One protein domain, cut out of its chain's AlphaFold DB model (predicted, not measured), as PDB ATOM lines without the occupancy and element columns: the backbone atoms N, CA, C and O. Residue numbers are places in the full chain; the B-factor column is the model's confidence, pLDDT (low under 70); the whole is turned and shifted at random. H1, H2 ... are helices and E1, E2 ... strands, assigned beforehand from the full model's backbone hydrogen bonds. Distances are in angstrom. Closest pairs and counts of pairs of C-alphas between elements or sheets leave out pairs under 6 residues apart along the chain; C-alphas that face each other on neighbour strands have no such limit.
ATOM      1  N   THR A  23      32.600 -19.584  25.418       61.47
ATOM      2  CA  THR A  23      31.505 -20.506  25.117       61.47
ATOM      3  C   THR A  23      31.425 -21.588  26.194       61.47
ATOM      4  O   THR A  23      32.204 -22.542  26.125       61.47
ATOM      5  N   PRO A  24      30.474 -21.523  27.155       63.38
ATOM      6  CA  PRO A  24      30.270 -22.606  28.111       63.38
ATOM      7  C   PRO A  24      30.052 -23.909  27.349       63.38
ATOM      8  O   PRO A  24      29.207 -23.966  26.448       63.38
ATOM      9  N   ARG A  25      30.839 -24.942  27.658       68.12
ATOM     10  CA  ARG A  25      30.608 -26.277  27.103       68.12
ATOM     11  C   ARG A  25      29.265 -26.763  27.634       68.12
ATOM     12  O   ARG A  25      29.026 -26.695  28.836       68.12
ATOM     13  N   ILE A  26      28.398 -27.227  26.736       65.31
ATOM     14  CA  ILE A  26      27.205 -27.959  27.162       65.31
ATOM     15  C   ILE A  26      27.742 -29.205  27.875       65.31
ATOM     16  O   ILE A  26      28.574 -29.900  27.278       65.31
ATOM     17  N   PRO A  27      27.379 -29.446  29.144       70.75
ATOM     18  CA  PRO A  27      27.796 -30.664  29.820       70.75
ATOM     19  C   PRO A  27      27.350 -31.863  28.983       70.75
ATOM     20  O   PRO A  27      26.282 -31.825  28.366       70.75
ATOM     21  N   ALA A  28      28.196 -32.891  28.910       73.94
ATOM     22  CA  ALA A  28      27.812 -34.134  28.261       73.94
ATOM     23  C   ALA A  28      26.502 -34.620  28.894       73.94
ATOM     24  O   ALA A  28      26.322 -34.534  30.108       73.94
ATOM     25  N   CYS A  29      25.558 -35.036  28.056       80.12
ATOM     26  CA  CYS A  29      24.291 -35.548  28.542       80.12
ATOM     27  C   CYS A  29      24.557 -36.911  29.173       80.12
ATOM     28  O   CYS A  29      24.848 -37.869  28.457       80.12
ATOM     29  N   ASP A  30      24.478 -36.989  30.497       69.44
ATOM     30  CA  ASP A  30      24.630 -38.240  31.237       69.44
ATOM     31  C   ASP A  30      23.375 -39.093  31.034       69.44
ATOM     32  O   ASP A  30      22.459 -39.076  31.855       69.44
ATOM     33  N   GLY A  31      23.294 -39.758  29.876       63.38
ATOM     34  CA  GLY A  31      22.343 -40.835  29.573       63.38
ATOM     35  C   GLY A  31      20.867 -40.529  29.828       63.38
ATOM     36  O   GLY A  31      20.082 -41.460  29.975       63.38
ATOM     37  N   THR A  32      20.484 -39.255  29.933       67.56
ATOM     38  CA  THR A  32      19.135 -38.880  30.348       67.56
ATOM     39  C   THR A  32      18.180 -39.246  29.227       67.56
ATOM     40  O   THR A  32      18.331 -38.766  28.100       67.56
ATOM     41  N   GLU A  33      17.229 -40.129  29.524       75.56
ATOM     42  CA  GLU A  33      16.229 -40.564  28.560       75.56
ATOM     43  C   GLU A  33      15.484 -39.333  28.010       75.56
ATOM     44  O   GLU A  33      15.139 -38.426  28.781       75.56
ATOM     45  N   PRO A  34      15.298 -39.224  26.683       76.94
ATOM     46  CA  PRO A  34      14.664 -38.058  26.092       76.94
ATOM     47  C   PRO A  34      13.239 -37.903  26.631       76.94
ATOM     48  O   PRO A  34      12.394 -38.771  26.434       76.94
ATOM     49  N   LEU A  35      12.970 -36.769  27.283       82.81
ATOM     50  CA  LEU A  35      11.652 -36.461  27.836       82.81
ATOM     51  C   LEU A  35      10.594 -36.437  26.730       82.81
ATOM     52  O   LEU A  35      10.744 -35.739  25.718       82.81
ATOM     53  N   THR A  36       9.487 -37.148  26.942       84.62
ATOM     54  CA  THR A  36       8.333 -37.022  26.052       84.62
ATOM     55  C   THR A  36       7.644 -35.673  26.271       84.62
ATOM     56  O   THR A  36       7.746 -35.049  27.326       84.62
ATOM     57  N   VAL A  37       6.904 -35.186  25.268       77.75
ATOM     58  CA  VAL A  37       6.235 -33.870  25.355       77.75
ATOM     59  C   VAL A  37       5.220 -33.804  26.508       77.75
ATOM     60  O   VAL A  37       4.993 -32.721  27.045       77.75
ATOM     61  N   ALA A  38       4.620 -34.940  26.877       81.69
ATOM     62  CA  ALA A  38       3.663 -35.045  27.979       81.69
ATOM     63  C   ALA A  38       4.333 -34.986  29.364       81.69
ATOM     64  O   ALA A  38       3.687 -34.606  30.333       81.69
ATOM     65  N   GLU A  39       5.622 -35.311  29.442       88.19
ATOM     66  CA  GLU A  39       6.411 -35.359  30.679       88.19
ATOM     67  C   GLU A  39       7.293 -34.118  30.855       88.19
ATOM     68  O   GLU A  39       8.178 -34.097  31.709       88.19
ATOM     69  N   LEU A  40       7.099 -33.083  30.028       91.25
ATOM     70  CA  LEU A  40       7.898 -31.869  30.119       91.25
ATOM     71  C   LEU A  40       7.642 -31.162  31.452       91.25
ATOM     72  O   LEU A  40       6.508 -30.744  31.699       91.25
ATOM     73  N   PRO A  41       8.689 -30.942  32.268       92.44
ATOM     74  CA  PRO A  41       8.542 -30.203  33.505       92.44
ATOM     75  C   PRO A  41       8.040 -28.771  33.259       92.44
ATOM     76  O   PRO A  41       8.438 -28.160  32.257       92.44
ATOM     77  N   PRO A  42       7.228 -28.192  34.162       92.19
ATOM     78  CA  PRO A  42       6.686 -26.838  34.010       92.19
ATOM     79  C   PRO A  42       7.752 -25.769  33.703       92.19
ATOM     80  O   PRO A  42       7.582 -24.951  32.795       92.19
ATOM     81  N   VAL A  43       8.921 -25.846  34.352       94.81
ATOM     82  CA  VAL A  43      10.065 -24.952  34.094       94.81
ATOM     83  C   VAL A  43      10.562 -25.030  32.639       94.81
ATOM     84  O   VAL A  43      10.911 -24.011  32.032       94.81
ATOM     85  N   MET A  44      10.542 -26.220  32.029       95.25
ATOM     86  CA  MET A  44      10.914 -26.406  30.623       95.25
ATOM     87  C   MET A  44       9.869 -25.790  29.706       95.25
ATOM     88  O   MET A  44      10.223 -25.158  28.712       95.25
ATOM     89  N   VAL A  45       8.586 -25.904  30.050       93.69
ATOM     90  CA  VAL A  45       7.508 -25.266  29.289       93.69
ATOM     91  C   VAL A  45       7.720 -23.752  29.232       93.69
ATOM     92  O   VAL A  45       7.696 -23.192  28.134       93.69
ATOM     93  N   GLN A  46       8.037 -23.092  30.355       93.69
ATOM     94  CA  GLN A  46       8.349 -21.653  30.356       93.69
ATOM     95  C   GLN A  46       9.532 -21.309  29.458       93.69
ATOM     96  O   GLN A  46       9.456 -20.363  28.671       93.69
ATOM     97  N   LEU A  47      10.612 -22.095  29.527       94.69
ATOM     98  CA  LEU A  47      11.784 -21.900  28.676       94.69
ATOM     99  C   LEU A  47      11.411 -21.960  27.189       94.69
ATOM    100  O   LEU A  47      11.836 -21.116  26.394       94.69
ATOM    101  N   LEU A  48      10.602 -22.948  26.796       94.38
ATOM    102  CA  LEU A  48      10.173 -23.127  25.411       94.38
ATOM    103  C   LEU A  48       9.225 -22.010  24.956       94.38
ATOM    104  O   LEU A  48       9.371 -21.480  23.846       94.38
ATOM    105  N   LEU A  49       8.276 -21.613  25.806       92.81
ATOM    106  CA  LEU A  49       7.346 -20.524  25.517       92.81
ATOM    107  C   LEU A  49       8.074 -19.177  25.397       92.81
ATOM    108  O   LEU A  49       7.764 -18.414  24.476       92.81
ATOM    109  N   GLY A  50       9.092 -18.952  26.231       92.25
ATOM    110  CA  GLY A  50      10.008 -17.808  26.212       92.25
ATOM    111  C   GLY A  50      11.090 -17.865  25.126       92.25
ATOM    112  O   GLY A  50      12.001 -17.036  25.122       92.25
ATOM    113  N   LYS A  51      11.010 -18.816  24.183       91.31
ATOM    114  CA  LYS A  51      11.960 -18.983  23.064       91.31
ATOM    115  C   LYS A  51      13.417 -19.151  23.527       91.31
ATOM    116  O   LYS A  51      14.329 -18.603  22.914       91.31
ATOM    117  N   GLY A  52      13.631 -19.912  24.596       89.00
ATOM    118  CA  GLY A  52      14.945 -20.140  25.200       89.00
ATOM    119  C   GLY A  52      15.332 -19.116  26.269       89.00
ATOM    120  O   GLY A  52      16.424 -19.215  26.816       89.00
ATOM    121  N   ARG A  53      14.461 -18.148  26.582       90.69
ATOM    122  CA  ARG A  53      14.624 -17.238  27.723       90.69
ATOM    123  C   ARG A  53      13.727 -17.694  28.860       90.69
ATOM    124  O   ARG A  53      12.528 -17.873  28.659       90.69
ATOM    125  N   LEU A  54      14.308 -17.867  30.039       92.62
ATOM    126  CA  LEU A  54      13.581 -18.285  31.227       92.62
ATOM    127  C   LEU A  54      13.102 -17.043  32.000       92.62
ATOM    128  O   LEU A  54      13.933 -16.188  32.314       92.62
ATOM    129  N   PRO A  55      11.797 -16.889  32.285       92.50
ATOM    130  CA  PRO A  55      11.315 -15.839  33.175       92.50
ATOM    131  C   PRO A  55      11.607 -16.199  34.635       92.50
ATOM    132  O   PRO A  55      11.689 -17.372  34.983       92.50
ATOM    133  N   VAL A  56      11.685 -15.198  35.515       89.94
ATOM    134  CA  VAL A  56      11.909 -15.417  36.957       89.94
ATOM    135  C   VAL A  56      10.785 -16.252  37.599       89.94
ATOM    136  O   VAL A  56      11.052 -17.060  38.481       89.94
ATOM    137  N   ALA A  57       9.550 -16.148  37.094       89.81
ATOM    138  CA  ALA A  57       8.426 -17.000  37.513       89.81
ATOM    139  C   ALA A  57       8.721 -18.504  37.403       89.81
ATOM    140  O   ALA A  57       8.117 -19.301  38.110       89.81
ATOM    141  N   ALA A  58       9.677 -18.907  36.560       93.31
ATOM    142  CA  ALA A  58      10.049 -20.306  36.411       93.31
ATOM    143  C   ALA A  58      10.716 -20.904  37.667       93.31
ATOM    144  O   ALA A  58      10.955 -22.107  37.704       93.31
ATOM    145  N   ILE A  59      11.045 -20.088  38.678       94.75
ATOM    146  CA  ILE A  59      11.425 -20.584  40.009       94.75
ATOM    147  C   ILE A  59      10.228 -21.276  40.662       94.75
ATOM    148  O   ILE A  59      10.384 -22.382  41.161       94.75
ATOM    149  N   GLU A  60       9.036 -20.674  40.620       93.81
ATOM    150  CA  GLU A  60       7.817 -21.265  41.194       93.81
ATOM    151  C   GLU A  60       7.468 -22.586  40.523       93.81
ATOM    152  O   GLU A  60       7.163 -23.558  41.201       93.81
ATOM    153  N   ASP A  61       7.602 -22.638  39.200       94.25
ATOM    154  CA  ASP A  61       7.361 -23.845  38.415       94.25
ATOM    155  C   ASP A  61       8.333 -24.982  38.802       94.25
ATOM    156  O   ASP A  61       7.929 -26.141  38.883       94.25
ATOM    157  N   ALA A  62       9.597 -24.661  39.113       95.62
ATOM    158  CA  ALA A  62      10.549 -25.637  39.648       95.62
ATOM    159  C   ALA A  62      10.253 -26.027  41.107       95.62
ATOM    160  O   ALA A  62      10.500 -27.166  41.495       95.62
ATOM    161  N   LEU A  63       9.712 -25.119  41.927       96.00
ATOM    162  CA  LEU A  63       9.260 -25.447  43.284       96.00
ATOM    163  C   LEU A  63       8.029 -26.359  43.262       96.00
ATOM    164  O   LEU A  63       7.941 -27.273  44.072       96.00
ATOM    165  N   GLU A  64       7.089 -26.123  42.347       94.62
ATOM    166  CA  GLU A  64       5.906 -26.967  42.141       94.62
ATOM    167  C   GLU A  64       6.310 -28.374  41.683       94.62
ATOM    168  O   GLU A  64       5.802 -29.362  42.215       94.62
ATOM    169  N   GLU A  65       7.292 -28.475  40.785       94.25
ATOM    170  CA  GLU A  65       7.913 -29.744  40.403       94.25
ATOM    171  C   GLU A  65       8.559 -30.446  41.608       94.25
ATOM    172  O   GLU A  65       8.179 -31.572  41.927       94.25
ATOM    173  N   LEU A  66       9.454 -29.770  42.338       95.69
ATOM    174  CA  LEU A  66      10.098 -30.326  43.534       95.69
ATOM    175  C   LEU A  66       9.082 -30.743  44.608       95.69
ATOM    176  O   LEU A  66       9.316 -31.713  45.328       95.69
ATOM    177  N   ALA A  67       7.960 -30.030  44.730       94.81
ATOM    178  CA  ALA A  67       6.894 -30.372  45.662       94.81
ATOM    179  C   ALA A  67       6.147 -31.634  45.223       94.81
ATOM    180  O   ALA A  67       5.888 -32.511  46.044       94.81
ATOM    181  N   SER A  68       5.858 -31.765  43.925       93.00
ATOM    182  CA  SER A  68       5.261 -32.983  43.362       93.00
ATOM    183  C   SER A  68       6.179 -34.203  43.496       93.00
ATOM    184  O   SER A  68       5.705 -35.327  43.653       93.00
ATOM    185  N   GLU A  69       7.494 -33.976  43.496       93.19
ATOM    186  CA  GLU A  69       8.518 -34.990  43.741       93.19
ATOM    187  C   GLU A  69       8.735 -35.265  45.238       93.19
ATOM    188  O   GLU A  69       9.532 -36.132  45.577       93.19
ATOM    189  N   GLY A  70       8.054 -34.551  46.141       94.56
ATOM    190  CA  GLY A  70       8.194 -34.713  47.590       94.56
ATOM    191  C   GLY A  70       9.529 -34.215  48.153       94.56
ATOM    192  O   GLY A  70       9.897 -34.603  49.253       94.56
ATOM    193  N   SER A  71      10.268 -33.381  47.414       95.56
ATOM    194  CA  SER A  71      11.541 -32.792  47.865       95.56
ATOM    195  C   SER A  71      11.344 -31.513  48.682       95.56
ATOM    196  O   SER A  71      12.174 -31.165  49.523       95.56
ATOM    197  N   VAL A  72      10.243 -30.800  48.446       96.69
ATOM    198  CA  VAL A  72       9.845 -29.613  49.213       96.69
ATOM    199  C   VAL A  72       8.356 -29.662  49.536       96.69
ATOM    200  O   VAL A  72       7.598 -30.414  48.929       96.69
ATOM    201  N   ARG A  73       7.913 -28.832  50.476       96.44
ATOM    202  CA  ARG A  73       6.500 -28.614  50.791       96.44
ATOM    203  C   ARG A  73       6.184 -27.128  50.800       96.44
ATOM    204  O   ARG A  73       6.994 -26.324  51.262       96.44
ATOM    205  N   PHE A  74       5.002 -26.772  50.306       96.31
ATOM    206  CA  PHE A  74       4.481 -25.417  50.443       96.31
ATOM    207  C   PHE A  74       3.811 -25.249  51.802       96.31
ATOM    208  O   PHE A  74       3.113 -26.144  52.276       96.31
ATOM    209  N   LEU A  75       4.034 -24.092  52.408       95.88
ATOM    210  CA  LEU A  75       3.456 -23.677  53.677       95.88
ATOM    211  C   LEU A  75       2.859 -22.285  53.505       95.88
ATOM    212  O   LEU A  75       3.303 -21.513  52.656       95.88
ATOM    213  N   GLU A  76       1.865 -21.961  54.317       93.69
ATOM    214  CA  GLU A  76       1.307 -20.616  54.393       93.69
ATOM    215  C   GLU A  76       1.751 -19.993  55.717       93.69
ATOM    216  O   GLU A  76       1.445 -20.505  56.795       93.69
ATOM    217  N   LEU A  77       2.550 -18.931  55.635       88.88
ATOM    218  CA  LEU A  77       2.995 -18.162  56.793       88.88
ATOM    219  C   LEU A  77       1.923 -17.132  57.193       88.88
ATOM    220  O   LEU A  77       1.058 -16.789  56.376       88.88
ATOM    221  N   PRO A  78       1.981 -16.585  58.425       84.56
ATOM    222  CA  PRO A  78       1.081 -15.516  58.847       84.56
ATOM    223  C   PRO A  78       1.014 -14.372  57.823       84.56
ATOM    224  O   PRO A  78       2.038 -13.907  57.325       84.56
ATOM    225  N   GLY A  79      -0.205 -13.922  57.512       83.88
ATOM    226  CA  GLY A  79      -0.447 -12.905  56.481       83.88
ATOM    227  C   GLY A  79      -0.640 -13.455  55.062       83.88
ATOM    228  O   GLY A  79      -0.636 -12.666  54.122       83.88
ATOM    229  N   GLY A  80      -0.815 -14.772  54.901       87.31
ATOM    230  CA  GLY A  80      -1.091 -15.407  53.606       87.31
ATOM    231  C   GLY A  80       0.135 -15.511  52.698       87.31
ATOM    232  O   GLY A  80       0.009 -15.626  51.480       87.31
ATOM    233  N   ILE A  81       1.335 -15.419  53.276       87.12
ATOM    234  CA  ILE A  81       2.589 -15.462  52.524       87.12
ATOM    235  C   ILE A  81       2.900 -16.921  52.194       87.12
ATOM    236  O   ILE A  81       3.084 -17.746  53.093       87.12
ATOM    237  N   ARG A  82       3.001 -17.242  50.902       92.81
ATOM    238  CA  ARG A  82       3.375 -18.584  50.449       92.81
ATOM    239  C   ARG A  82       4.865 -18.803  50.697       92.81
ATOM    240  O   ARG A  82       5.714 -18.081  50.185       92.81
ATOM    241  N   ALA A  83       5.187 -19.838  51.454       94.50
ATOM    242  CA  ALA A  83       6.549 -20.246  51.749       94.50
ATOM    243  C   ALA A  83       6.817 -21.676  51.289       94.50
ATOM    244  O   ALA A  83       5.905 -22.451  51.001       94.50
ATOM    245  N   VAL A  84       8.096 -22.015  51.214       96.62
ATOM    246  CA  VAL A  84       8.586 -23.347  50.898       96.62
ATOM    247  C   VAL A  84       9.574 -23.806  51.961       96.62
ATOM    248  O   VAL A  84      10.416 -23.036  52.423       96.62
ATOM    249  N   ALA A  85       9.469 -25.071  52.339       95.50
ATOM    250  CA  ALA A  85      10.402 -25.750  53.225       95.50
ATOM    251  C   ALA A  85      10.883 -27.049  52.566       95.50
ATOM    252  O   ALA A  85      10.111 -27.662  51.819       95.50
ATOM    253  N   PRO A  86      12.119 -27.507  52.832       94.75
ATOM    254  CA  PRO A  86      12.519 -28.870  52.500       94.75
ATOM    255  C   PRO A  86      11.539 -29.886  53.106       94.75
ATOM    256  O   PRO A  86      11.005 -29.671  54.198       94.75
ATOM    257  N   ALA A  87      11.264 -30.972  52.387       94.00
ATOM    258  CA  ALA A  87      10.469 -32.065  52.931       94.00
ATOM    259  C   ALA A  87      11.259 -32.824  54.011       94.00
ATOM    260  O   ALA A  87      12.485 -32.924  53.951       94.00
ATOM    261  N   GLU A  88      10.556 -33.366  55.004       89.25
ATOM    262  CA  GLU A  88      11.160 -34.218  56.027       89.25
ATOM    263  C   GLU A  88      11.349 -35.627  55.458       89.25
ATOM    264  O   GLU A  88      10.382 -36.353  55.232       89.25
ATOM    265  N   GLY A  89      12.601 -36.005  55.200       86.00
ATOM    266  CA  GLY A  89      12.966 -37.335  54.711       86.00
ATOM    267  C   GLY A  89      13.809 -37.314  53.434       86.00
ATOM    268  O   GLY A  89      14.026 -36.261  52.834       86.00
ATOM    269  N   PRO A  90      14.341 -38.479  53.023       80.75
ATOM    270  CA  PRO A  90      15.094 -38.588  51.783       80.75
ATOM    271  C   PRO A  90      14.182 -38.311  50.584       80.75
ATOM    272  O   PRO A  90      13.060 -38.815  50.518       80.75
ATOM    273  N   ALA A  91      14.687 -37.535  49.621       77.94
ATOM    274  CA  ALA A  91      13.967 -37.275  48.385       77.94
ATOM    275  C   ALA A  91      13.644 -38.613  47.681       77.94
ATOM    276  O   ALA A  91      14.551 -39.427  47.478       77.94
ATOM    277  N   PRO A  92      12.383 -38.858  47.279       78.56
ATOM    278  CA  PRO A  92      11.983 -40.113  46.639       78.56
ATOM    279  C   PRO A  92      12.683 -40.357  45.300       78.56
ATOM    280  O   PRO A  92      12.778 -41.496  44.838       78.56
ATOM    281  N   ARG A  93      13.131 -39.284  44.640       81.00
ATOM    282  CA  ARG A  93      13.818 -39.314  43.351       81.00
ATOM    283  C   ARG A  93      15.005 -38.352  43.369       81.00
ATOM    284  O   ARG A  93      14.918 -37.306  44.009       81.00
ATOM    285  N   PRO A  94      16.098 -38.675  42.658       80.00
ATOM    286  CA  PRO A  94      17.184 -37.728  42.468       80.00
ATOM    287  C   PRO A  94      16.658 -36.506  41.712       80.00
ATOM    288  O   PRO A  94      16.119 -36.624  40.609       80.00
ATOM    289  N   SER A  95      16.808 -35.333  42.321       82.62
ATOM    290  CA  SER A  95      16.412 -34.072  41.706       82.62
ATOM    291  C   SER A  95      17.281 -33.784  40.487       82.62
ATOM    292  O   SER A  95      18.491 -34.013  40.492       82.62
ATOM    293  N   ARG A  96      16.687 -33.199  39.446       90.31
ATOM    294  CA  ARG A  96      17.455 -32.652  38.318       90.31
ATOM    295  C   ARG A  96      18.410 -31.565  38.828       90.31
ATOM    296  O   ARG A  96      18.106 -30.875  39.799       90.31
ATOM    297  N   ARG A  97      19.520 -31.323  38.122       92.12
ATOM    298  CA  ARG A  97      20.548 -30.336  38.525       92.12
ATOM    299  C   ARG A  97      19.991 -28.945  38.854       92.12
ATOM    300  O   ARG A  97      20.452 -28.304  39.790       92.12
ATOM    301  N   TYR A  98      19.008 -28.448  38.102       94.69
ATOM    302  CA  TYR A  98      18.386 -27.158  38.426       94.69
ATOM    303  C   TYR A  98      17.539 -27.220  39.710       94.69
ATOM    304  O   TYR A  98      17.489 -26.237  40.441       94.69
ATOM    305  N   GLY A  99      16.934 -28.371  40.015       95.19
ATOM    306  CA  GLY A  99      16.241 -28.635  41.275       95.19
ATOM    307  C   GLY A  99      17.204 -28.623  42.462       95.19
ATOM    308  O   GLY A  99      16.931 -27.958  43.456       95.19
ATOM    309  N   GLU A 100      18.388 -29.229  42.327       94.81
ATOM    310  CA  GLU A 100      19.454 -29.142  43.341       94.81
ATOM    311  C   GLU A 100      19.884 -27.692  43.610       94.81
ATOM    312  O   GLU A 100      20.123 -27.309  44.756       94.81
ATOM    313  N   LEU A 101      19.972 -26.861  42.563       95.62
ATOM    314  CA  LEU A 101      20.294 -25.436  42.703       95.62
ATOM    315  C   LEU A 101      19.194 -24.661  43.435       95.62
ATOM    316  O   LEU A 101      19.513 -23.738  44.190       95.62
ATOM    317  N   VAL A 102      17.925 -25.022  43.229       96.00
ATOM    318  CA  VAL A 102      16.786 -24.453  43.962       96.00
ATOM    319  C   VAL A 102      16.810 -24.911  45.423       96.00
ATOM    320  O   VAL A 102      16.753 -24.062  46.307       96.00
ATOM    321  N   LEU A 103      17.004 -26.205  45.698       95.19
ATOM    322  CA  LEU A 103      17.128 -26.746  47.059       95.19
ATOM    323  C   LEU A 103      18.285 -26.100  47.827       95.19
ATOM    324  O   LEU A 103      18.104 -25.624  48.945       95.19
ATOM    325  N   ARG A 104      19.463 -25.986  47.203       93.75
ATOM    326  CA  ARG A 104      20.624 -25.305  47.794       93.75
ATOM    327  C   ARG A 104      20.324 -23.841  48.106       93.75
ATOM    328  O   ARG A 104      20.828 -23.308  49.093       93.75
ATOM    329  N   ARG A 105      19.532 -23.174  47.264       93.25
ATOM    330  CA  ARG A 105      19.109 -21.791  47.499       93.25
ATOM    331  C   ARG A 105      18.114 -21.688  48.650       93.25
ATOM    332  O   ARG A 105      18.271 -20.773  49.453       93.25
ATOM    333  N   ILE A 106      17.148 -22.603  48.743       93.88
ATOM    334  CA  ILE A 106      16.226 -22.698  49.883       93.88
ATOM    335  C   ILE A 106      17.030 -22.884  51.164       93.88
ATOM    336  O   ILE A 106      16.858 -22.097  52.081       93.88
ATOM    337  N   GLU A 107      17.963 -23.837  51.205       91.12
ATOM    338  CA  GLU A 107      18.732 -24.137  52.416       91.12
ATOM    339  C   GLU A 107      19.553 -22.936  52.896       91.12
ATOM    340  O   GLU A 107      19.494 -22.560  54.065       91.12
ATOM    341  N   ARG A 108      20.247 -22.250  51.976       87.12
ATOM    342  CA  ARG A 108      20.968 -21.011  52.316       87.12
ATOM    343  C   ARG A 108      20.041 -19.911  52.826       87.12
ATOM    344  O   ARG A 108      20.425 -19.157  53.709       87.12
ATOM    345  N   ARG A 109      18.847 -19.784  52.240       86.56
ATOM    346  CA  ARG A 109      17.876 -18.733  52.581       86.56
ATOM    347  C   ARG A 109      17.113 -19.016  53.858       86.56
ATOM    348  O   ARG A 109      16.676 -18.078  54.514       86.56
ATOM    349  N   ARG A 110      16.931 -20.292  54.171       87.69
ATOM    350  CA  ARG A 110      16.221 -20.745  55.352       87.69
ATOM    351  C   ARG A 110      16.955 -20.289  56.604       87.69
ATOM    352  O   ARG A 110      16.318 -19.783  57.524       87.69
ATOM    353  N   GLY A 111      18.282 -20.423  56.631       82.12
ATOM    354  CA  GLY A 111      19.056 -20.165  57.842       82.12
ATOM    355  C   GLY A 111      18.465 -20.959  59.011       82.12
ATOM    356  O   GLY A 111      18.336 -22.178  58.919       82.12
ATOM    357  N   ALA A 112      18.045 -20.257  60.067       76.75
ATOM    358  CA  ALA A 112      17.399 -20.856  61.241       76.75
ATOM    359  C   ALA A 112      15.859 -20.943  61.172       76.75
ATOM    360  O   ALA A 112      15.244 -21.352  62.151       76.75
ATOM    361  N   MET A 113      15.217 -20.509  60.083       81.88
ATOM    362  CA  MET A 113      13.764 -20.651  59.931       81.88
ATOM    363  C   MET A 113      13.376 -22.081  59.556       81.88
ATOM    364  O   MET A 113      14.195 -22.849  59.069       81.88
ATOM    365  N   ASP A 114      12.094 -22.416  59.673       88.38
ATOM    366  CA  ASP A 114      11.577 -23.680  59.135       88.38
ATOM    367  C   ASP A 114      11.227 -23.577  57.641       88.38
ATOM    368  O   ASP A 114      11.246 -24.574  56.921       88.38
ATOM    369  N   ALA A 115      10.928 -22.366  57.151       93.38
ATOM    370  CA  ALA A 115      10.447 -22.119  55.793       93.38
ATOM    371  C   ALA A 115      10.924 -20.771  55.234       93.38
ATOM    372  O   ALA A 115      11.203 -19.832  55.978       93.38
ATOM    373  N   VAL A 116      10.968 -20.665  53.905       92.69
ATOM    374  CA  VAL A 116      11.395 -19.473  53.158       92.69
ATOM    375  C   VAL A 116      10.245 -18.985  52.279       92.69
ATOM    376  O   VAL A 116       9.743 -19.785  51.489       92.69
ATOM    377  N   PRO A 117       9.830 -17.706  52.337       92.69
ATOM    378  CA  PRO A 117       8.865 -17.168  51.383       92.69
ATOM    379  C   PRO A 117       9.322 -17.368  49.944       92.69
ATOM    380  O   PRO A 117      10.492 -17.150  49.620       92.69
ATOM    381  N   VAL A 118       8.403 -17.757  49.068       92.44
ATOM    382  CA  VAL A 118       8.709 -18.021  47.655       92.44
ATOM    383  C   VAL A 118       9.317 -16.780  46.995       92.44
ATOM    384  O   VAL A 118      10.296 -16.867  46.253       92.44
ATOM    385  N   GLU A 119       8.818 -15.605  47.360       88.00
ATOM    386  CA  GLU A 119       9.288 -14.306  46.897       88.00
ATOM    387  C   GLU A 119      10.746 -14.021  47.280       88.00
ATOM    388  O   GLU A 119      11.477 -13.389  46.515       88.00
ATOM    389  N   ALA A 120      11.214 -14.543  48.417       88.25
ATOM    390  CA  ALA A 120      12.591 -14.371  48.881       88.25
ATOM    391  C   ALA A 120      13.614 -15.148  48.030       88.25
ATOM    392  O   ALA A 120      14.817 -14.864  48.073       88.25
ATOM    393  N   LEU A 121      13.153 -16.115  47.229       91.62
ATOM    394  CA  LEU A 121      13.990 -16.847  46.281       91.62
ATOM    395  C   LEU A 121      14.231 -16.049  44.992       91.62
ATOM    396  O   LEU A 121      15.193 -16.339  44.276       91.62
ATOM    397  N   GLY A 122      13.420 -15.025  44.726       88.12
ATOM    398  CA  GLY A 122      13.501 -14.168  43.551       88.12
ATOM    399  C   GLY A 122      14.661 -13.154  43.543       88.12
ATOM    400  O   GLY A 122      15.585 -13.220  44.370       88.12
ATOM    401  N   PRO A 123      14.638 -12.222  42.566       82.25
ATOM    402  CA  PRO A 123      15.542 -11.083  42.489       82.25
ATOM    403  C   PRO A 123      15.340 -10.160  43.687       82.25
ATOM    404  O   PRO A 123      14.289 -10.148  44.312       82.25
ATOM    405  N   GLY A 124      16.367  -9.378  44.012       70.25
ATOM    406  CA  GLY A 124      16.369  -8.537  45.215       70.25
ATOM    407  C   GLY A 124      17.491  -8.873  46.193       70.25
ATOM    408  O   GLY A 124      17.646  -8.211  47.214       70.25
ATOM    409  N   ASN A 125      18.334  -9.852  45.864       64.81
ATOM    410  CA  ASN A 125      19.532 -10.186  46.624       64.81
ATOM    411  C   ASN A 125      20.789 -10.199  45.742       64.81
ATOM    412  O   ASN A 125      20.723 -10.499  44.556       64.81
ATOM    413  N   GLY A 126      21.945  -9.881  46.330       67.31
ATOM    414  CA  GLY A 126      23.215  -9.714  45.604       67.31
ATOM    415  C   GLY A 126      23.802 -10.963  44.966       67.31
ATOM    416  O   GLY A 126      24.713 -10.865  44.155       67.31
ATOM    417  N   GLU A 127      23.304 -12.134  45.346       82.44
ATOM    418  CA  GLU A 127      23.692 -13.418  44.759       82.44
ATOM    419  C   GLU A 127      22.702 -13.907  43.710       82.44
ATOM    420  O   GLU A 127      22.967 -14.930  43.079       82.44
ATOM    421  N   PHE A 128      21.567 -13.220  43.536       87.94
ATOM    422  CA  PHE A 128      20.529 -13.660  42.615       87.94
ATOM    423  C   PHE A 128      21.089 -13.797  41.209       87.94
ATOM    424  O   PHE A 128      20.911 -14.849  40.626       87.94
ATOM    425  N   ASP A 129      21.806 -12.795  40.701       86.69
ATOM    426  CA  ASP A 129      22.246 -12.780  39.302       86.69
ATOM    427  C   ASP A 129      23.196 -13.942  38.981       86.69
ATOM    428  O   ASP A 129      22.981 -14.662  38.008       86.69
ATOM    429  N   ALA A 130      24.196 -14.179  39.837       88.56
ATOM    430  CA  ALA A 130      25.145 -15.277  39.659       88.56
ATOM    431  C   ALA A 130      24.465 -16.650  39.785       88.56
ATOM    432  O   ALA A 130      24.697 -17.544  38.973       88.56
ATOM    433  N   TRP A 131      23.588 -16.817  40.780       93.56
ATOM    434  CA  TRP A 131      22.808 -18.045  40.927       93.56
ATOM    435  C   TRP A 131      21.821 -18.240  39.768       93.56
ATOM    436  O   TRP A 131      21.632 -19.357  39.304       93.56
ATOM    437  N   TRP A 132      21.197 -17.166  39.285       93.81
ATOM    438  CA  TRP A 132      20.230 -17.180  38.192       93.81
ATOM    439  C   TRP A 132      20.899 -17.567  36.878       93.81
ATOM    440  O   TRP A 132      20.343 -18.351  36.110       93.81
ATOM    441  N   GLU A 133      22.115 -17.084  36.633       91.50
ATOM    442  CA  GLU A 133      22.941 -17.529  35.513       91.50
ATOM    443  C   GLU A 133      23.224 -19.038  35.596       91.50
ATOM    444  O   GLU A 133      22.990 -19.763  34.627       91.50
ATOM    445  N   GLU A 134      23.629 -19.547  36.765       93.25
ATOM    446  CA  GLU A 134      23.862 -20.982  36.972       93.25
ATOM    447  C   GLU A 134      22.576 -21.814  36.792       93.25
ATOM    448  O   GLU A 134      22.578 -22.841  36.109       93.25
ATOM    449  N   TYR A 135      21.458 -21.346  37.351       95.00
ATOM    450  CA  TYR A 135      20.144 -21.979  37.253       95.00
ATOM    451  C   TYR A 135      19.649 -22.030  35.804       95.00
ATOM    452  O   TYR A 135      19.308 -23.100  35.301       95.00
ATOM    453  N   THR A 136      19.669 -20.903  35.093       93.81
ATOM    454  CA  THR A 136      19.252 -20.835  33.683       93.81
ATOM    455  C   THR A 136      20.141 -21.686  32.781       93.81
ATOM    456  O   THR A 136      19.626 -22.351  31.877       93.81
ATOM    457  N   ALA A 137      21.450 -21.747  33.051       91.81
ATOM    458  CA  ALA A 137      22.363 -22.647  32.358       91.81
ATOM    459  C   ALA A 137      22.022 -24.125  32.613       91.81
ATOM    460  O   ALA A 137      22.000 -24.915  31.668       91.81
ATOM    461  N   ALA A 138      21.703 -24.503  33.857       93.38
ATOM    462  CA  ALA A 138      21.303 -25.867  34.206       93.38
ATOM    463  C   ALA A 138      19.977 -26.277  33.541       93.38
ATOM    464  O   ALA A 138      19.887 -27.368  32.975       93.38
ATOM    465  N   VAL A 139      18.971 -25.395  33.534       94.38
ATOM    466  CA  VAL A 139      17.697 -25.620  32.825       94.38
ATOM    467  C   VAL A 139      17.952 -25.761  31.315       94.38
ATOM    468  O   VAL A 139      17.478 -26.706  30.679       94.38
ATOM    469  N   GLY A 140      18.755 -24.864  30.736       93.12
ATOM    470  CA  GLY A 140      19.126 -24.904  29.321       93.12
ATOM    471  C   GLY A 140      19.860 -26.187  28.922       93.12
ATOM    472  O   GLY A 140      19.594 -26.723  27.847       93.12
ATOM    473  N   ALA A 141      20.734 -26.710  29.788       90.81
ATOM    474  CA  ALA A 141      21.445 -27.966  29.564       90.81
ATOM    475  C   ALA A 141      20.487 -29.165  29.501       90.81
ATOM    476  O   ALA A 141      20.561 -29.950  28.558       90.81
ATOM    477  N   VAL A 142      19.533 -29.270  30.434       91.88
ATOM    478  CA  VAL A 142      18.525 -30.348  30.434       91.88
ATOM    479  C   VAL A 142      17.654 -30.291  29.173       91.88
ATOM    480  O   VAL A 142      17.430 -31.310  28.514       91.88
ATOM    481  N   ALA A 143      17.214 -29.094  28.780       93.31
ATOM    482  CA  ALA A 143      16.442 -28.902  27.554       93.31
ATOM    483  C   ALA A 143      17.249 -29.215  26.281       93.31
ATOM    484  O   ALA A 143      16.690 -29.723  25.304       93.31
ATOM    485  N   ALA A 144      18.553 -28.920  26.270       92.19
ATOM    486  CA  ALA A 144      19.441 -29.284  25.171       92.19
ATOM    487  C   ALA A 144      19.627 -30.805  25.077       92.19
ATOM    488  O   ALA A 144      19.497 -31.361  23.988       92.19
ATOM    489  N   CYS A 145      19.833 -31.482  26.211       90.94
ATOM    490  CA  CYS A 145      19.941 -32.941  26.274       90.94
ATOM    491  C   CYS A 145      18.658 -33.657  25.849       90.94
ATOM    492  O   CYS A 145      18.714 -34.686  25.187       90.94
ATOM    493  N   SER A 146      17.501 -33.052  26.120       91.19
ATOM    494  CA  SER A 146      16.202 -33.551  25.647       91.19
ATOM    495  C   SER A 146      15.933 -33.235  24.164       91.19
ATOM    496  O   SER A 146      14.830 -33.449  23.669       91.19
ATOM    497  N   GLY A 147      16.895 -32.648  23.444       93.19
ATOM    498  CA  GLY A 147      16.750 -32.283  22.034       93.19
ATOM    499  C   GLY A 147      15.740 -31.161  21.770       93.19
ATOM    500  O   GLY A 147      15.315 -30.978  20.629       93.19
ATOM    501  N   LEU A 148      15.339 -30.394  22.789       94.12
ATOM    502  CA  LEU A 148      14.357 -29.304  22.677       94.12
ATOM    503  C   LEU A 148      15.024 -27.975  22.323       94.12
ATOM    504  O   LEU A 148      14.462 -27.146  21.596       94.12
ATOM    505  N   LEU A 149      16.248 -27.789  22.812       94.06
ATOM    506  CA  LEU A 149      17.104 -26.666  22.482       94.06
ATOM    507  C   LEU A 149      18.322 -27.136  21.706       94.06
ATOM    508  O   LEU A 149      18.890 -28.188  21.962       94.06
ATOM    509  N   ARG A 150      18.742 -26.308  20.757       92.62
ATOM    510  CA  ARG A 150      20.069 -26.402  20.168       92.62
ATOM    511  C   ARG A 150      20.748 -25.060  20.298       92.62
ATOM    512  O   ARG A 150      20.130 -24.007  20.106       92.62
ATOM    513  N   ARG A 151      22.042 -25.100  20.571       83.62
ATOM    514  CA  ARG A 151      22.871 -23.919  20.401       83.62
ATOM    515  C   ARG A 151      23.034 -23.700  18.904       83.62
ATOM    516  O   ARG A 151      23.344 -24.642  18.177       83.62
ATOM    517  N   ARG A 152      22.747 -22.494  18.416       81.62
ATOM    518  CA  ARG A 152      23.093 -22.159  17.039       81.62
ATOM    519  C   ARG A 152      24.615 -22.165  16.971       81.62
ATOM    520  O   ARG A 152      25.250 -21.322  17.598       81.62
ATOM    521  N   GLU A 153      25.182 -23.120  16.244       76.06
ATOM    522  CA  GLU A 153      26.571 -22.989  15.828       76.06
ATOM    523  C   GLU A 153      26.665 -21.693  15.023       76.06
ATOM    524  O   GLU A 153      25.811 -21.463  14.148       76.06
ATOM    525  N   LEU A 209      15.152 -22.958  19.642       93.88
ATOM    526  CA  LEU A 209      14.276 -24.124  19.689       93.88
ATOM    527  C   LEU A 209      14.564 -25.035  18.491       93.88
ATOM    528  O   LEU A 209      14.608 -24.573  17.342       93.88
ATOM    529  N   THR A 210      14.718 -26.332  18.742       94.25
ATOM    530  CA  THR A 210      14.739 -27.354  17.686       94.25
ATOM    531  C   THR A 210      13.347 -27.501  17.063       94.25
ATOM    532  O   THR A 210      12.395 -26.812  17.444       94.25
ATOM    533  N   ARG A 211      13.196 -28.389  16.074       94.75
ATOM    534  CA  ARG A 211      11.863 -28.739  15.566       94.75
ATOM    535  C   ARG A 211      10.987 -29.314  16.687       94.75
ATOM    536  O   ARG A 211       9.886 -28.809  16.880       94.75
ATOM    537  N   ALA A 212      11.521 -30.256  17.466       93.38
ATOM    538  CA  ALA A 212      10.836 -30.844  18.617       93.38
ATOM    539  C   ALA A 212      10.448 -29.782  19.660       93.38
ATOM    540  O   ALA A 212       9.291 -29.715  20.061       93.38
ATOM    541  N   GLY A 213      11.366 -28.874  20.015       94.50
ATOM    542  CA  GLY A 213      11.074 -27.782  20.950       94.50
ATOM    543  C   GLY A 213       9.981 -26.829  20.452       94.50
ATOM    544  O   GLY A 213       9.129 -26.402  21.229       94.50
ATOM    545  N   ARG A 214       9.949 -26.519  19.145       95.69
ATOM    546  CA  ARG A 214       8.873 -25.703  18.549       95.69
ATOM    547  C   ARG A 214       7.530 -26.423  18.553       95.69
ATOM    548  O   ARG A 214       6.521 -25.790  18.854       95.69
ATOM    549  N   GLU A 215       7.513 -27.710  18.222       94.69
ATOM    550  CA  GLU A 215       6.297 -28.526  18.244       94.69
ATOM    551  C   GLU A 215       5.750 -28.662  19.670       94.69
ATOM    552  O   GLU A 215       4.558 -28.447  19.881       94.69
ATOM    553  N   ALA A 216       6.614 -28.913  20.659       93.75
ATOM    554  CA  ALA A 216       6.250 -28.942  22.073       93.75
ATOM    555  C   ALA A 216       5.677 -27.594  22.541       93.75
ATOM    556  O   ALA A 216       4.572 -27.549  23.082       93.75
ATOM    557  N   ALA A 217       6.361 -26.482  22.244       93.50
ATOM    558  CA  ALA A 217       5.868 -25.141  22.563       93.50
ATOM    559  C   ALA A 217       4.509 -24.848  21.907       93.50
ATOM    560  O   ALA A 217       3.641 -24.225  22.513       93.50
ATOM    561  N   ALA A 218       4.306 -25.277  20.658       93.62
ATOM    562  CA  ALA A 218       3.044 -25.086  19.949       93.62
ATOM    563  C   ALA A 218       1.901 -25.906  20.565       93.62
ATOM    564  O   ALA A 218       0.793 -25.386  20.679       93.62
ATOM    565  N   ARG A 219       2.156 -27.153  20.988       92.69
ATOM    566  CA  ARG A 219       1.158 -27.983  21.688       92.69
ATOM    567  C   ARG A 219       0.737 -27.347  23.009       92.69
ATOM    568  O   ARG A 219      -0.458 -27.210  23.242       92.69
ATOM    569  N   TRP A 220       1.693 -26.872  23.804       90.69
ATOM    570  CA  TRP A 220       1.400 -26.188  25.067       90.69
ATOM    571  C   TRP A 220       0.578 -24.910  24.879       90.69
ATOM    572  O   TRP A 220      -0.403 -24.712  25.590       90.69
ATOM    573  N   ARG A 221       0.890 -24.088  23.865       91.38
ATOM    574  CA  ARG A 221       0.058 -22.913  23.533       91.38
ATOM    575  C   ARG A 221      -1.369 -23.299  23.140       91.38
ATOM    576  O   ARG A 221      -2.310 -22.628  23.544       91.38
ATOM    577  N   LYS A 222      -1.542 -24.376  22.363       91.81
ATOM    578  CA  LYS A 222      -2.872 -24.878  21.973       91.81
ATOM    579  C   LYS A 222      -3.679 -25.401  23.163       91.81
ATOM    580  O   LYS A 222      -4.895 -25.274  23.148       91.81
ATOM    581  N   ALA A 223      -3.014 -25.943  24.180       89.19
ATOM    582  CA  ALA A 223      -3.639 -26.384  25.426       89.19
ATOM    583  C   ALA A 223      -4.003 -25.224  26.383       89.19
ATOM    584  O   ALA A 223      -4.408 -25.475  27.511       89.19
ATOM    585  N   GLY A 224      -3.846 -23.962  25.960       86.19
ATOM    586  CA  GLY A 224      -4.132 -22.784  26.785       86.19
ATOM    587  C   GLY A 224      -2.975 -22.348  27.687       86.19
ATOM    588  O   GLY A 224      -3.133 -21.415  28.467       86.19
TER     589      GLY A 224
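This is residues 23 to 153 and 209 to 224 of the 350 residues of an uncharacterized protein of Kitasatospora griseola (UniProt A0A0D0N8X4). Two pairs of helices, H1 with H2 and H3 with H5, pack crosswise on each other, H1 on H5 and H2 on H3. A two-stranded hairpin, E1 and E2, packs on H2 and H3 at one end of the long axis, and H6 crosses H1 at the other. The printed part has 147 residues, in the order H1 H2 E1 E2 H3 H4 H5 E3 H6, and its class is mostly helix. The sheet E1 - E2 is antiparallel. The whole is compact, with a radius of gyration of the C-alphas of 15.8 A and spans of 46 by 35 by 30 A.

Residues 23 to 41 hold no named element. H1, residues 42 to 49, and H2, residues 58 to 68, form a helical hairpin: they touch, closest at the C-alphas of Val 43 and Ala 58, 5.2 A, and run opposite ways at a shallow tilt of 33 degrees, only just short of steep. E1, residues 72 to 77, and E2, residues 81 to 86, form an antiparallel hairpin, with N 75 and O 83 at 2.9 A and N 83 and O 75 at 2.8 A, within hydrogen-bond range. The closest C-alphas of H2 and E1 are those of Ala 67 and Arg 73, 5.4 A. H3, residues 97 to 110, touches H2 about perpendicular, at 87 degrees, with residues 99 to 102 alone; the closest C-alphas are those of Ala 62 and Gly 99, 6.6 A. Residues 116 to 117 pair antiparallel with 83 to 84 of E2, just before H4, residues 118 to 121, which touches H3, closest at the C-alphas of Arg 105 and Leu 121, 7.2 A. H5, residues 128 to 145, touches H3 at a shallow tilt of 23 degrees, opposite ways, closest at the C-alphas of Tyr 98 and Ala 138, 5.3 A. With residues 139 to 143 alone, H5 touches H1 about perpendicular, at 82 degrees, closest at the C-alphas of Met 44 and Ala 143, 6.8 A. E3, residues 149 to 151, pairs with no named strand. H6, residues 211 to 222, touches H1 about perpendicular, at 77 degrees, closest at the C-alphas of Leu 48 and Ala 217, 5.5 A. H5 and H6 are apart. In H1, H2, H3, H5 and H6 every O i to N i+4 pair is within hydrogen-bond range; H4 is too short for such a pair.

H1 begins at C-alpha 42, (6.686, -26.838, 34.010). H2 is 15.2 A long, E1 15.3 A, E2 16.7 A, H3 19.8 A and H6 16.5 A. H5, the longest helix, is 25.3 A long and begins at C-alpha 128, (20.529, -13.660, 42.615). H6 ends at C-alpha 222, (-2.872, -24.878, 21.973).

The C-alphas farthest apart, of Pro 78 and Glu 153, are 50.6 A apart. Residues 154 to 208 are not printed, and C-alphas 153 and 209 are 12.9 A apart across the cut. Of the links that are printed whole, none is long. The mean pLDDT of the printed part is 88.6; residues 23 to 26, 30 to 32 and 125 to 126 are under 70.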